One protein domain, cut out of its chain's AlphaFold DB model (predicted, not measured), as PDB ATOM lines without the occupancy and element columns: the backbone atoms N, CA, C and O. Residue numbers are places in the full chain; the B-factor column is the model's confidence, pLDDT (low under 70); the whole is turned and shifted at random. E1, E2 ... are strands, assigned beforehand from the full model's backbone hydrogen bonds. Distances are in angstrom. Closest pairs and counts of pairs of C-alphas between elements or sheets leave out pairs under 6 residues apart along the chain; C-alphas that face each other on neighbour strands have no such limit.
ATOM      1  N   LEU A  10     -10.668 -51.425   1.055       92.31
ATOM      2  CA  LEU A  10     -10.889 -50.071   1.565       92.31
ATOM      3  C   LEU A  10     -10.324 -49.042   0.583       92.31
ATOM      4  O   LEU A  10      -9.161 -49.122   0.194       92.31
ATOM      5  N   LEU A  11     -11.112 -48.033   0.232       90.12
ATOM      6  CA  LEU A  11     -10.623 -46.823  -0.415       90.12
ATOM      7  C   LEU A  11     -10.125 -45.867   0.665       90.12
ATOM      8  O   LEU A  11     -10.931 -45.363   1.442       90.12
ATOM      9  N   TRP A  12      -8.828 -45.597   0.704       89.94
ATOM     10  CA  TRP A  12      -8.264 -44.523   1.516       89.94
ATOM     11  C   TRP A  12      -8.151 -43.272   0.675       89.94
ATOM     12  O   TRP A  12      -7.578 -43.329  -0.407       89.94
ATOM     13  N   TYR A  13      -8.667 -42.154   1.166       88.56
ATOM     14  CA  TYR A  13      -8.688 -40.903   0.425       88.56
ATOM     15  C   TYR A  13      -8.467 -39.693   1.330       88.56
ATOM     16  O   TYR A  13      -8.765 -39.723   2.522       88.56
ATOM     17  N   GLY A  14      -7.952 -38.608   0.772       88.31
ATOM     18  CA  GLY A  14      -7.716 -37.362   1.485       88.31
ATOM     19  C   GLY A  14      -7.821 -36.168   0.553       88.31
ATOM     20  O   GLY A  14      -7.576 -36.279  -0.644       88.31
ATOM     21  N   LEU A  15      -8.194 -35.027   1.117       86.00
ATOM     22  CA  LEU A  15      -8.126 -33.740   0.449       86.00
ATOM     23  C   LEU A  15      -6.672 -33.302   0.326       86.00
ATOM     24  O   LEU A  15      -5.895 -33.461   1.269       86.00
ATOM     25  N   THR A  16      -6.316 -32.694  -0.793       80.31
ATOM     26  CA  THR A  16      -4.987 -32.129  -1.000       80.31
ATOM     27  C   THR A  16      -5.067 -30.702  -1.529       80.31
ATOM     28  O   THR A  16      -6.138 -30.181  -1.843       80.31
ATOM     29  N   SER A  17      -3.923 -30.023  -1.583       70.25
ATOM     30  CA  SER A  17      -3.824 -28.659  -2.109       70.25
ATOM     31  C   SER A  17      -3.603 -28.596  -3.626       70.25
ATOM     32  O   SER A  17      -3.475 -27.501  -4.166       70.25
ATOM     33  N   GLY A  18      -3.483 -29.739  -4.305       66.06
ATOM     34  CA  GLY A  18      -3.087 -29.809  -5.710       66.06
ATOM     35  C   GLY A  18      -2.658 -31.213  -6.157       66.06
ATOM     36  O   GLY A  18      -2.702 -32.151  -5.353       66.06
ATOM     37  N   PRO A  19      -2.210 -31.353  -7.418       63.09
ATOM     38  CA  PRO A  19      -1.647 -32.594  -7.937       63.09
ATOM     39  C   PRO A  19      -0.248 -32.872  -7.349       63.09
ATOM     40  O   PRO A  19       0.466 -31.954  -6.946       63.09
ATOM     41  N   GLY A  20       0.183 -34.136  -7.355       63.28
ATOM     42  CA  GLY A  20       1.497 -34.596  -6.885       63.28
ATOM     43  C   GLY A  20       1.488 -35.137  -5.451       63.28
ATOM     44  O   GLY A  20       0.455 -35.208  -4.809       63.28
ATOM     45  N   ASN A  21       2.638 -35.549  -4.917       65.19
ATOM     46  CA  ASN A  21       2.716 -36.146  -3.575       65.19
ATOM     47  C   ASN A  21       2.656 -35.069  -2.471       65.19
ATOM     48  O   ASN A  21       3.683 -34.666  -1.919       65.19
ATOM     49  N   VAL A  22       1.456 -34.555  -2.207       74.50
ATOM     50  CA  VAL A  22       1.181 -33.486  -1.235       74.50
ATOM     51  C   VAL A  22       0.465 -34.036   0.009       74.50
ATOM     52  O   VAL A  22      -0.183 -35.076  -0.074       74.50
ATOM     53  N   PRO A  23       0.574 -33.379   1.182       80.00
ATOM     54  CA  PRO A  23      -0.061 -33.855   2.411       80.00
ATOM     55  C   PRO A  23      -1.577 -34.025   2.279       80.00
ATOM     56  O   PRO A  23      -2.252 -33.197   1.667       80.00
ATOM     57  N   TRP A  24      -2.100 -35.086   2.895       85.56
ATOM     58  CA  TRP A  24      -3.530 -35.380   2.919       85.56
ATOM     59  C   TRP A  24      -4.198 -34.722   4.122       85.56
ATOM     60  O   TRP A  24      -3.652 -34.708   5.232       85.56
ATOM     61  N   TYR A  25      -5.410 -34.233   3.902       87.31
ATOM     62  CA  TYR A  25      -6.285 -33.678   4.919       87.31
ATOM     63  C   TYR A  25      -7.644 -34.380   4.886       87.31
ATOM     64  O   TYR A  25      -8.156 -34.766   3.838       87.31
ATOM     65  N   THR A  26      -8.277 -34.539   6.039       87.50
ATOM     66  CA  THR A  26      -9.672 -34.985   6.113       87.50
ATOM     67  C   THR A  26     -10.607 -33.895   5.574       87.50
ATOM     68  O   THR A  26     -10.226 -32.729   5.461       87.50
ATOM     69  N   THR A  27     -11.875 -34.226   5.324       81.62
ATOM     70  CA  THR A  27     -12.910 -33.229   4.979       81.62
ATOM     71  C   THR A  27     -13.145 -32.178   6.071       81.62
ATOM     72  O   THR A  27     -13.703 -31.121   5.791       81.62
ATOM     73  N   SER A  28     -12.676 -32.418   7.301       82.00
ATOM     74  CA  SER A  28     -12.666 -31.446   8.402       82.00
ATOM     75  C   SER A  28     -11.389 -30.590   8.472       82.00
ATOM     76  O   SER A  28     -11.249 -29.788   9.394       82.00
ATOM     77  N   GLY A  29     -10.458 -30.747   7.526       79.88
ATOM     78  CA  GLY A  29      -9.217 -29.971   7.437       79.88
ATOM     79  C   GLY A  29      -8.096 -30.433   8.375       79.88
ATOM     80  O   GLY A  29      -7.080 -29.751   8.490       79.88
ATOM     81  N   THR A  30      -8.241 -31.574   9.054       86.81
ATOM     82  CA  THR A  30      -7.174 -32.135   9.899       86.81
ATOM     83  C   THR A  30      -6.213 -32.974   9.067       86.81
ATOM     84  O   THR A  30      -6.660 -33.703   8.189       86.81
ATOM     85  N   SER A  31      -4.909 -32.916   9.356       87.38
ATOM     86  CA  SER A  31      -3.912 -33.769   8.689       87.38
ATOM     87  C   SER A  31      -4.286 -35.248   8.820       87.38
ATOM     88  O   SER A  31      -4.529 -35.725   9.929       87.38
ATOM     89  N   GLY A  32      -4.280 -35.982   7.709       84.88
ATOM     90  CA  GLY A  32      -4.583 -37.410   7.670       84.88
ATOM     91  C   GLY A  32      -5.459 -37.820   6.489       84.88
ATOM     92  O   GLY A  32      -5.825 -37.015   5.639       84.88
ATOM     93  N   ALA A  33      -5.793 -39.106   6.464       86.00
ATOM     94  CA  ALA A  33      -6.606 -39.739   5.437       86.00
ATOM     95  C   ALA A  33      -7.927 -40.241   6.034       86.00
ATOM     96  O   ALA A  33      -7.998 -40.622   7.202       86.00
ATOM     97  N   MET A  34      -8.964 -40.271   5.213       92.06
ATOM     98  CA  MET A  34     -10.229 -40.947   5.471       92.06
ATOM     99  C   MET A  34     -10.208 -42.310   4.779       92.06
ATOM    100  O   MET A  34      -9.387 -42.552   3.894       92.06
ATOM    101  N   ASN A  35     -11.110 -43.212   5.157       92.00
ATOM    102  CA  ASN A  35     -11.311 -44.448   4.411       92.00
ATOM    103  C   ASN A  35     -12.793 -44.810   4.292       92.00
ATOM    104  O   ASN A  35     -13.617 -44.372   5.093       92.00
ATOM    105  N   ALA A  36     -13.123 -45.583   3.260       93.06
ATOM    106  CA  ALA A  36     -14.458 -46.105   3.010       93.06
ATOM    107  C   ALA A  36     -14.376 -47.526   2.435       93.06
ATOM    108  O   ALA A  36     -13.549 -47.805   1.568       93.06
ATOM    109  N   ALA A  37     -15.227 -48.432   2.917       92.50
ATOM    110  CA  ALA A  37     -15.302 -49.802   2.410       92.50
ATOM    111  C   ALA A  37     -15.947 -49.837   1.024       92.50
ATOM    112  O   ALA A  37     -16.991 -49.223   0.804       92.50
ATOM    113  N   MET A  38     -15.316 -50.557   0.097       91.25
ATOM    114  CA  MET A  38     -15.825 -50.747  -1.253       91.25
ATOM    115  C   MET A  38     -16.726 -51.976  -1.329       91.25
ATOM    116  O   MET A  38     -16.437 -53.022  -0.752       91.25
ATOM    117  N   THR A  39     -17.791 -51.866  -2.114       90.06
ATOM    118  CA  THR A  39     -18.738 -52.948  -2.384       90.06
ATOM    119  C   THR A  39     -18.398 -53.598  -3.721       90.06
ATOM    120  O   THR A  39     -18.365 -52.917  -4.748       90.06
ATOM    121  N   PHE A  40     -18.160 -54.913  -3.718       87.88
ATOM    122  CA  PHE A  40     -17.970 -55.697  -4.941       87.88
ATOM    123  C   PHE A  40     -19.317 -56.041  -5.583       87.88
ATOM    124  O   PHE A  40     -20.195 -56.602  -4.922       87.88
ATOM    125  N   ASN A  41     -19.470 -55.752  -6.873       81.94
ATOM    126  CA  ASN A  41     -20.614 -56.174  -7.664       81.94
ATOM    127  C   ASN A  41     -20.246 -57.393  -8.536       81.94
ATOM    128  O   ASN A  41     -19.496 -57.246  -9.506       81.94
ATOM    129  N   PRO A  42     -20.798 -58.587  -8.252       76.25
ATOM    130  CA  PRO A  42     -20.458 -59.803  -8.987       76.25
ATOM    131  C   PRO A  42     -21.042 -59.869 -10.409       76.25
ATOM    132  O   PRO A  42     -20.549 -60.660 -11.205       76.25
ATOM    133  N   LEU A  43     -22.060 -59.063 -10.750       68.62
ATOM    134  CA  LEU A  43     -22.642 -59.016 -12.102       68.62
ATOM    135  C   LEU A  43     -21.752 -58.258 -13.095       68.62
ATOM    136  O   LEU A  43     -21.675 -58.642 -14.257       68.62
ATOM    137  N   TRP A  44     -21.089 -57.192 -12.641       72.19
ATOM    138  CA  TRP A  44     -20.246 -56.335 -13.488       72.19
ATOM    139  C   TRP A  44     -18.747 -56.497 -13.223       72.19
ATOM    140  O   TRP A  44     -17.930 -55.881 -13.902       72.19
ATOM    141  N   GLY A  45     -18.375 -57.313 -12.233       75.62
ATOM    142  CA  GLY A  45     -16.982 -57.593 -11.893       75.62
ATOM    143  C   GLY A  45     -16.206 -56.377 -11.373       75.62
ATOM    144  O   GLY A  45     -14.986 -56.337 -11.529       75.62
ATOM    145  N   ASN A  46     -16.875 -55.384 -10.771       80.06
ATOM    146  CA  ASN A  46     -16.251 -54.138 -10.315       80.06
ATOM    147  C   ASN A  46     -16.488 -53.840  -8.821       80.06
ATOM    148  O   ASN A  46     -17.459 -54.287  -8.214       80.06
ATOM    149  N   TYR A  47     -15.570 -53.077  -8.221       84.75
ATOM    150  CA  TYR A  47     -15.720 -52.505  -6.880       84.75
ATOM    151  C   TYR A  47     -16.225 -51.065  -6.981       84.75
ATOM    152  O   TYR A  47     -15.774 -50.314  -7.844       84.75
ATOM    153  N   SER A  48     -17.114 -50.656  -6.076       85.62
ATOM    154  CA  SER A  48     -17.660 -49.292  -6.028       85.62
ATOM    155  C   SER A  48     -17.781 -48.771  -4.596       85.62
ATOM    156  O   SER A  48     -18.023 -49.533  -3.662       85.62
ATOM    157  N   VAL A  49     -17.594 -47.465  -4.413       89.31
ATOM    158  CA  VAL A  49     -17.795 -46.756  -3.143       89.31
ATOM    159  C   VAL A  49     -18.165 -45.306  -3.432       89.31
ATOM    160  O   VAL A  49     -17.717 -44.742  -4.426       89.31
ATOM    161  N   MET A  50     -18.978 -44.706  -2.568       86.31
ATOM    162  CA  MET A  50     -19.320 -43.288  -2.623       86.31
ATOM    163  C   MET A  50     -18.614 -42.570  -1.471       86.31
ATOM    164  O   MET A  50     -18.707 -43.008  -0.325       86.31
ATOM    165  N   ILE A  51     -17.901 -41.486  -1.776       84.50
ATOM    166  CA  ILE A  51     -17.140 -40.688  -0.806       84.50
ATOM    167  C   ILE A  51     -17.542 -39.216  -0.893       84.50
ATOM    168  O   ILE A  51     -18.018 -38.759  -1.931       84.50
ATOM    169  N   GLY A  52     -17.353 -38.477   0.198       80.12
ATOM    170  CA  GLY A  52     -17.773 -37.082   0.321       80.12
ATOM    171  C   GLY A  52     -18.722 -36.851   1.506       80.12
ATOM    172  O   GLY A  52     -18.801 -37.698   2.398       80.12
ATOM    173  N   PRO A  53     -19.433 -35.708   1.548       78.94
ATOM    174  CA  PRO A  53     -19.469 -34.661   0.521       78.94
ATOM    175  C   PRO A  53     -18.126 -33.927   0.394       78.94
ATOM    176  O   PRO A  53     -17.479 -33.627   1.396       78.94
ATOM    177  N   LEU A  54     -17.715 -33.643  -0.841       78.25
ATOM    178  CA  LEU A  54     -16.552 -32.809  -1.153       78.25
ATOM    179  C   LEU A  54     -17.041 -31.408  -1.531       78.25
ATOM    180  O   LEU A  54     -18.121 -31.251  -2.105       78.25
ATOM    181  N   GLN A  55     -16.273 -30.380  -1.185       73.69
ATOM    182  CA  GLN A  55     -16.550 -29.027  -1.649       73.69
ATOM    183  C   GLN A  55     -15.952 -28.818  -3.040       73.69
ATOM    184  O   GLN A  55     -14.822 -29.247  -3.284       73.69
ATOM    185  N   PRO A  56     -16.669 -28.121  -3.934       61.53
ATOM    186  CA  PRO A  56     -16.131 -27.639  -5.199       61.53
ATOM    187  C   PRO A  56     -14.701 -27.081  -5.133       61.53
ATOM    188  O   PRO A  56     -14.399 -26.245  -4.285       61.53
ATOM    189  N   GLY A  57     -13.845 -27.492  -6.066       61.78
ATOM    190  CA  GLY A  57     -12.439 -27.102  -6.181       61.78
ATOM    191  C   GLY A  57     -11.474 -27.866  -5.266       61.78
ATOM    192  O   GLY A  57     -10.293 -27.525  -5.225       61.78
ATOM    193  N   GLN A  58     -11.940 -28.871  -4.520       74.56
ATOM    194  CA  GLN A  58     -11.067 -29.667  -3.657       74.56
ATOM    195  C   GLN A  58     -10.370 -30.776  -4.448       74.56
ATOM    196  O   GLN A  58     -11.024 -31.621  -5.061       74.56
ATOM    197  N   TRP A  59      -9.039 -30.796  -4.385       73.00
ATOM    198  CA  TRP A  59      -8.264 -31.939  -4.849       73.00
ATOM    199  C   TRP A  59      -8.464 -33.099  -3.891       73.00
ATOM    200  O   TRP A  59      -8.442 -32.922  -2.672       73.00
ATOM    201  N   ILE A  60      -8.648 -34.283  -4.449       81.19
ATOM    202  CA  ILE A  60      -8.747 -35.528  -3.715       81.19
ATOM    203  C   ILE A  60      -7.701 -36.495  -4.248       81.19
ATOM    204  O   ILE A  60      -7.524 -36.668  -5.450       81.19
ATOM    205  N   GLN A  61      -7.001 -37.134  -3.326       82.50
ATOM    206  CA  GLN A  61      -6.122 -38.246  -3.621       82.50
ATOM    207  C   GLN A  61      -6.629 -39.497  -2.950       82.50
ATOM    208  O   GLN A  61      -7.211 -39.422  -1.868       82.50
ATOM    209  N   TRP A  62      -6.403 -40.645  -3.577       85.12
ATOM    210  CA  TRP A  62      -6.767 -41.923  -3.000       85.12
ATOM    211  C   TRP A  62      -5.810 -43.056  -3.354       85.12
ATOM    212  O   TRP A  62      -5.008 -43.000  -4.288       85.12
ATOM    213  N   VAL A  63      -5.908 -44.114  -2.561       85.94
ATOM    214  CA  VAL A  63      -5.228 -45.391  -2.736       85.94
ATOM    215  C   VAL A  63      -6.153 -46.494  -2.231       85.94
ATOM    216  O   VAL A  63      -6.985 -46.275  -1.348       85.94
ATOM    217  N   TYR A  64      -6.024 -47.693  -2.782       87.88
ATOM    218  CA  TYR A  64      -6.813 -48.835  -2.339       87.88
ATOM    219  C   TYR A  64      -6.008 -49.664  -1.338       87.88
ATOM    220  O   TYR A  64      -4.801 -49.841  -1.495       87.88
ATOM    221  N   TRP A  65      -6.668 -50.197  -0.319       89.19
ATOM    222  CA  TRP A  65      -6.088 -51.130   0.638       89.19
ATOM    223  C   TRP A  65      -6.903 -52.414   0.646       89.19
ATOM    224  O   TRP A  65      -8.052 -52.436   1.082       89.19
ATOM    225  N   ASP A  66      -6.303 -53.487   0.151       89.38
ATOM    226  CA  ASP A  66      -6.847 -54.827   0.278       89.38
ATOM    227  C   ASP A  66      -6.550 -55.352   1.684       89.38
ATOM    228  O   ASP A  66      -5.416 -55.703   2.018       89.38
ATOM    229  N   THR A  67      -7.583 -55.395   2.521       88.56
ATOM    230  CA  THR A  67      -7.470 -55.877   3.903       88.56
ATOM    231  C   THR A  67      -7.388 -57.397   3.994       88.56
ATOM    232  O   THR A  67      -6.889 -57.908   4.994       88.56
ATOM    233  N   THR A  68      -7.828 -58.126   2.962       87.69
ATOM    234  CA  THR A  68      -7.730 -59.588   2.913       87.69
ATOM    235  C   THR A  68      -6.281 -60.018   2.734       87.69
ATOM    236  O   THR A  68      -5.811 -60.929   3.415       87.69
ATOM    237  N   THR A  69      -5.557 -59.362   1.826       87.12
ATOM    238  CA  THR A  69      -4.138 -59.660   1.564       87.12
ATOM    239  C   THR A  69      -3.173 -58.754   2.325       87.12
ATOM    240  O   THR A  69      -1.966 -58.984   2.284       87.12
ATOM    241  N   ASN A  70      -3.692 -57.752   3.039       87.38
ATOM    242  CA  ASN A  70      -2.927 -56.699   3.704       87.38
ATOM    243  C   ASN A  70      -1.983 -55.945   2.744       87.38
ATOM    244  O   ASN A  70      -0.819 -55.693   3.061       87.38
ATOM    245  N   THR A  71      -2.490 -55.585   1.561       85.50
ATOM    246  CA  THR A  71      -1.706 -54.980   0.473       85.50
ATOM    247  C   THR A  71      -2.282 -53.633   0.061       85.50
ATOM    248  O   THR A  71      -3.484 -53.506  -0.165       85.50
ATOM    249  N   TRP A  72      -1.431 -52.619  -0.092       84.94
ATOM    250  CA  TRP A  72      -1.830 -51.353  -0.710       84.94
ATOM    251  C   TRP A  72      -1.724 -51.468  -2.227       84.94
ATOM    252  O   TRP A  72      -0.718 -51.944  -2.748       84.94
ATOM    253  N   LEU A  73      -2.756 -51.043  -2.945       81.94
ATOM    254  CA  LEU A  73      -2.838 -51.128  -4.395       81.94
ATOM    255  C   LEU A  73      -2.894 -49.716  -4.975       81.94
ATOM    256  O   LEU A  73      -3.827 -48.953  -4.712       81.94
ATOM    257  N   HIS A  74      -1.901 -49.388  -5.798       77.69
ATOM    258  CA  HIS A  74      -1.884 -48.172  -6.598       77.69
ATOM    259  C   HIS A  74      -2.260 -48.511  -8.042       77.69
ATOM    260  O   HIS A  74      -1.486 -49.155  -8.754       77.69
ATOM    261  N   CYS A  75      -3.459 -48.110  -8.458       70.81
ATOM    262  CA  CYS A  75      -3.994 -48.374  -9.791       70.81
ATOM    263  C   CYS A  75      -4.008 -47.100 -10.628       70.81
ATOM    264  O   CYS A  75      -4.952 -46.323 -10.556       70.81
ATOM    265  N   SER A  76      -2.980 -46.890 -11.443       61.50
ATOM    266  CA  SER A  76      -2.975 -45.791 -12.405       61.50
ATOM    267  C   SER A  76      -3.545 -46.266 -13.736       61.50
ATOM    268  O   SER A  76      -3.120 -47.296 -14.273       61.50
ATOM    269  N   ALA A  77      -4.474 -45.494 -14.298       56.75
ATOM    270  CA  ALA A  77      -4.752 -45.577 -15.722       56.75
ATOM    271  C   ALA A  77      -3.490 -45.122 -16.461       56.75
ATOM    272  O   ALA A  77      -3.026 -43.997 -16.265       56.75
ATOM    273  N   ASN A  78      -2.903 -45.992 -17.280       45.19
ATOM    274  CA  ASN A  78      -1.942 -45.516 -18.259       45.19
ATOM    275  C   ASN A  78      -2.757 -44.837 -19.363       45.19
ATOM    276  O   ASN A  78      -3.336 -45.513 -20.213       45.19
ATOM    277  N   LEU A  79      -2.841 -43.504 -19.310       42.19
ATOM    278  CA  LEU A  79      -3.613 -42.689 -20.258       42.19
ATOM    279  C   LEU A  79      -3.162 -42.892 -21.718       42.19
ATOM    280  O   LEU A  79      -3.902 -42.547 -22.631       42.19
ATOM    281  N   ILE A  80      -1.981 -43.483 -21.936       35.56
ATOM    282  CA  ILE A  80      -1.415 -43.785 -23.256       35.56
ATOM    283  C   ILE A  80      -1.964 -45.107 -23.828       35.56
ATOM    284  O   ILE A  80      -2.098 -45.225 -25.039       35.56
ATOM    285  N   SER A  81      -2.287 -46.109 -22.998       37.62
ATOM    286  CA  SER A  81      -2.663 -47.458 -23.473       37.62
ATOM    287  C   SER A  81      -4.098 -47.885 -23.156       37.62
ATOM    288  O   SER A  81      -4.489 -48.996 -23.503       37.62
ATOM    289  N   GLY A  82      -4.873 -47.064 -22.441       41.59
ATOM    290  CA  GLY A  82      -6.228 -47.415 -21.990       41.59
ATOM    291  C   GLY A  82      -6.276 -48.538 -20.940       41.59
ATOM    292  O   GLY A  82      -7.350 -48.888 -20.454       41.59
ATOM    293  N   ALA A  83      -5.125 -49.095 -20.548       47.66
ATOM    294  CA  ALA A  83      -5.025 -50.169 -19.571       47.66
ATOM    295  C   ALA A  83      -4.820 -49.618 -18.149       47.66
ATOM    296  O   ALA A  83      -3.929 -48.803 -17.884       47.66
ATOM    297  N   VAL A  84      -5.620 -50.109 -17.200       60.84
ATOM    298  CA  VAL A  84      -5.437 -49.825 -15.769       60.84
ATOM    299  C   VAL A  84      -4.420 -50.803 -15.192       60.84
ATOM    300  O   VAL A  84      -4.673 -52.010 -15.115       60.84
ATOM    301  N   THR A  85      -3.277 -50.283 -14.744       64.62
ATOM    302  CA  THR A  85      -2.211 -51.093 -14.137       64.62
ATOM    303  C   THR A  85      -2.220 -50.884 -12.629       64.62
ATOM    304  O   THR A  85      -2.063 -49.758 -12.162       64.62
ATOM    305  N   CYS A  86      -2.407 -51.959 -11.862       70.25
ATOM    306  CA  CYS A  86      -2.395 -51.925 -10.399       70.25
ATOM    307  C   CYS A  86      -1.073 -52.485  -9.872       70.25
ATOM    308  O   CYS A  86      -0.752 -53.645 -10.116       70.25
ATOM    309  N   THR A  87      -0.320 -51.671  -9.137       71.44
ATOM    310  CA  THR A  87       0.965 -52.043  -8.534       71.44
ATOM    311  C   THR A  87       0.811 -52.233  -7.020       71.44
ATOM    312  O   THR A  87       0.401 -51.297  -6.325       71.44
ATOM    313  N   PRO A  88       1.111 -53.433  -6.486       76.94
ATOM    314  CA  PRO A  88       1.210 -53.658  -5.047       76.94
ATOM    315  C   PRO A  88       2.319 -52.804  -4.432       76.94
ATOM    316  O   PRO A  88       3.452 -52.828  -4.909       76.94
ATOM    317  N   ASN A  89       2.003 -52.076  -3.361       71.38
ATOM    318  CA  ASN A  89       2.924 -51.215  -2.612       71.38
ATOM    319  C   ASN A  89       3.671 -50.183  -3.489       71.38
ATOM    320  O   ASN A  89       4.814 -49.829  -3.195       71.38
ATOM    321  N   GLY A  90       3.041 -49.730  -4.580       62.84
ATOM    322  CA  GLY A  90       3.576 -48.692  -5.465       62.84
ATOM    323  C   GLY A  90       3.617 -47.302  -4.818       62.84
ATOM    324  O   GLY A  90       3.017 -47.074  -3.767       62.84
ATOM    325  N   ASN A  91       4.324 -46.362  -5.458       58.59
ATOM    326  CA  ASN A  91       4.383 -44.966  -5.010       58.59
ATOM    327  C   ASN A  91       2.976 -44.341  -4.980       58.59
ATOM    328  O   ASN A  91       2.162 -44.581  -5.869       58.59
ATOM    329  N   PHE A  92       2.697 -43.582  -3.922       59.91
ATOM    330  CA  PHE A  92       1.341 -43.289  -3.463       59.91
ATOM    331  C   PHE A  92       0.640 -42.141  -4.218       59.91
ATOM    332  O   PHE A  92       1.276 -41.146  -4.557       59.91
ATOM    333  N   ALA A  93      -0.691 -42.298  -4.324       57.44
ATOM    334  CA  ALA A  93      -1.756 -41.382  -4.768       57.44
ATOM    335  C   ALA A  93      -2.172 -41.395  -6.257       57.44
ATOM    336  O   ALA A  93      -1.510 -40.834  -7.125       57.44
ATOM    337  N   ILE A  94      -3.377 -41.928  -6.504       59.34
ATOM    338  CA  ILE A  94      -4.231 -41.547  -7.643       59.34
ATOM    339  C   ILE A  94      -4.892 -40.217  -7.262       59.34
ATOM    340  O   ILE A  94      -5.231 -40.038  -6.094       59.34
ATOM    341  N   GLN A  95      -5.056 -39.281  -8.194       65.31
ATOM    342  CA  GLN A  95      -5.506 -37.917  -7.895       65.31
ATOM    343  C   GLN A  95      -6.603 -37.446  -8.845       65.31
ATOM    344  O   GLN A  95      -6.574 -37.791 -10.026       65.31
ATOM    345  N   ASP A  96      -7.512 -36.620  -8.335       57.97
ATOM    346  CA  ASP A  96      -8.559 -35.953  -9.109       57.97
ATOM    347  C   ASP A  96      -8.993 -34.645  -8.421       57.97
ATOM    348  O   ASP A  96      -8.658 -34.402  -7.258       57.97
ATOM    349  N   VAL A  97      -9.738 -33.791  -9.120       62.94
ATOM    350  CA  VAL A  97     -10.328 -32.562  -8.564       62.94
ATOM    351  C   VAL A  97     -11.832 -32.692  -8.570       62.94
ATOM    352  O   VAL A  97     -12.438 -32.839  -9.627       62.94
ATOM    353  N   TYR A  98     -12.469 -32.522  -7.412       66.56
ATOM    354  CA  TYR A  98     -13.905 -32.284  -7.400       66.56
ATOM    355  C   TYR A  98     -14.177 -30.841  -7.830       66.56
ATOM    356  O   TYR A  98     -14.334 -29.952  -6.998       66.56
ATOM    357  N   SER A  99     -14.173 -30.581  -9.134       72.38
ATOM    358  CA  SER A  99     -14.473 -29.277  -9.722       72.38
ATOM    359  C   SER A  99     -15.854 -29.294 -10.371       72.38
ATOM    360  O   SER A  99     -16.075 -30.115 -11.254       72.38
TER     361      SER A  99
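This is residues 10 to 99 of the 776 residues of the protein "Glycoside hydrolase" of Vulcanisaeta souniana JCM 11219 (UniProt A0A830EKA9). Here is one strongly twisted sheet that forks about its long strand E5: E1 and then E2 lie along one side of it, while on the other side E8 pairs with its first part and E6 with its last part, and E7 is beyond E6. At the far end of E2 the strand runs on into a small hairpin, E3 and E4, whose centres are the farthest from the middle. The printed part has 90 residues with eight named strands, E1 to E8 in order, and no named helix; its class is all strand, with 43 residues in named elements, under half. The six-strand sheet is branched, its neighbour pairs antiparallel, and the two-strand sheet E3 - E4 is antiparallel too. The whole is compact, with a radius of gyration of the C-alphas of 13.5 A and spans of 35 by 29 by 24 A.

Find C-alpha 10 at (-10.889, -50.071, 1.565); from there E1 runs through residues 10 to 16, 19.1 A. Next come E2, residues 34 to 37, E3, residues 39 to 41, and E4, residues 46 to 48. E5, residues 58 to 66, is the longest at 25.8 A and begins at C-alpha 58, (-11.067, -29.667, -3.657). E6 is residues 71 to 77, 19.0 A, and E7 is residues 84 to 88, 13.2 A. E8, residues 94 to 98, covers 13.4 A and ends at C-alpha 98, (-13.905, -32.284, -7.400).

Start at E5, where E1 is on one side and E6 and E8 on the other. For E1, look at N 12 and O 63, 2.8 A apart. For E8, N 60 and O 96 are 2.8 A apart; for E6, N 66 and O 71 are 2.8 A apart. E1 and E2 form a hairpin, with N 11 and O 36 at 2.8 A. E5, E6 and E7 are a meander, each strand the antiparallel neighbour of the one before; N 87 and O 74 are 2.8 A apart. With E8, antiparallel to E5, they make a Greek key, four strands in a row whose first and fourth are neighbours. E2 runs on into E3 across one residue, at 37 degrees. In the hairpin E3 and E4, N 39 and O 48 are 2.8 A apart. E4 and E8 are apart.

The C-alphas of Thr 30 and Leu 43 are the two farthest apart, 38.0 A. The printed part has no cut. The link from E1 to E2, residues 17 to 33, is long. Mean pLDDT of the printed part is 75.7; 26 residues are under 70, among them 76 to 85 and 90 to 98.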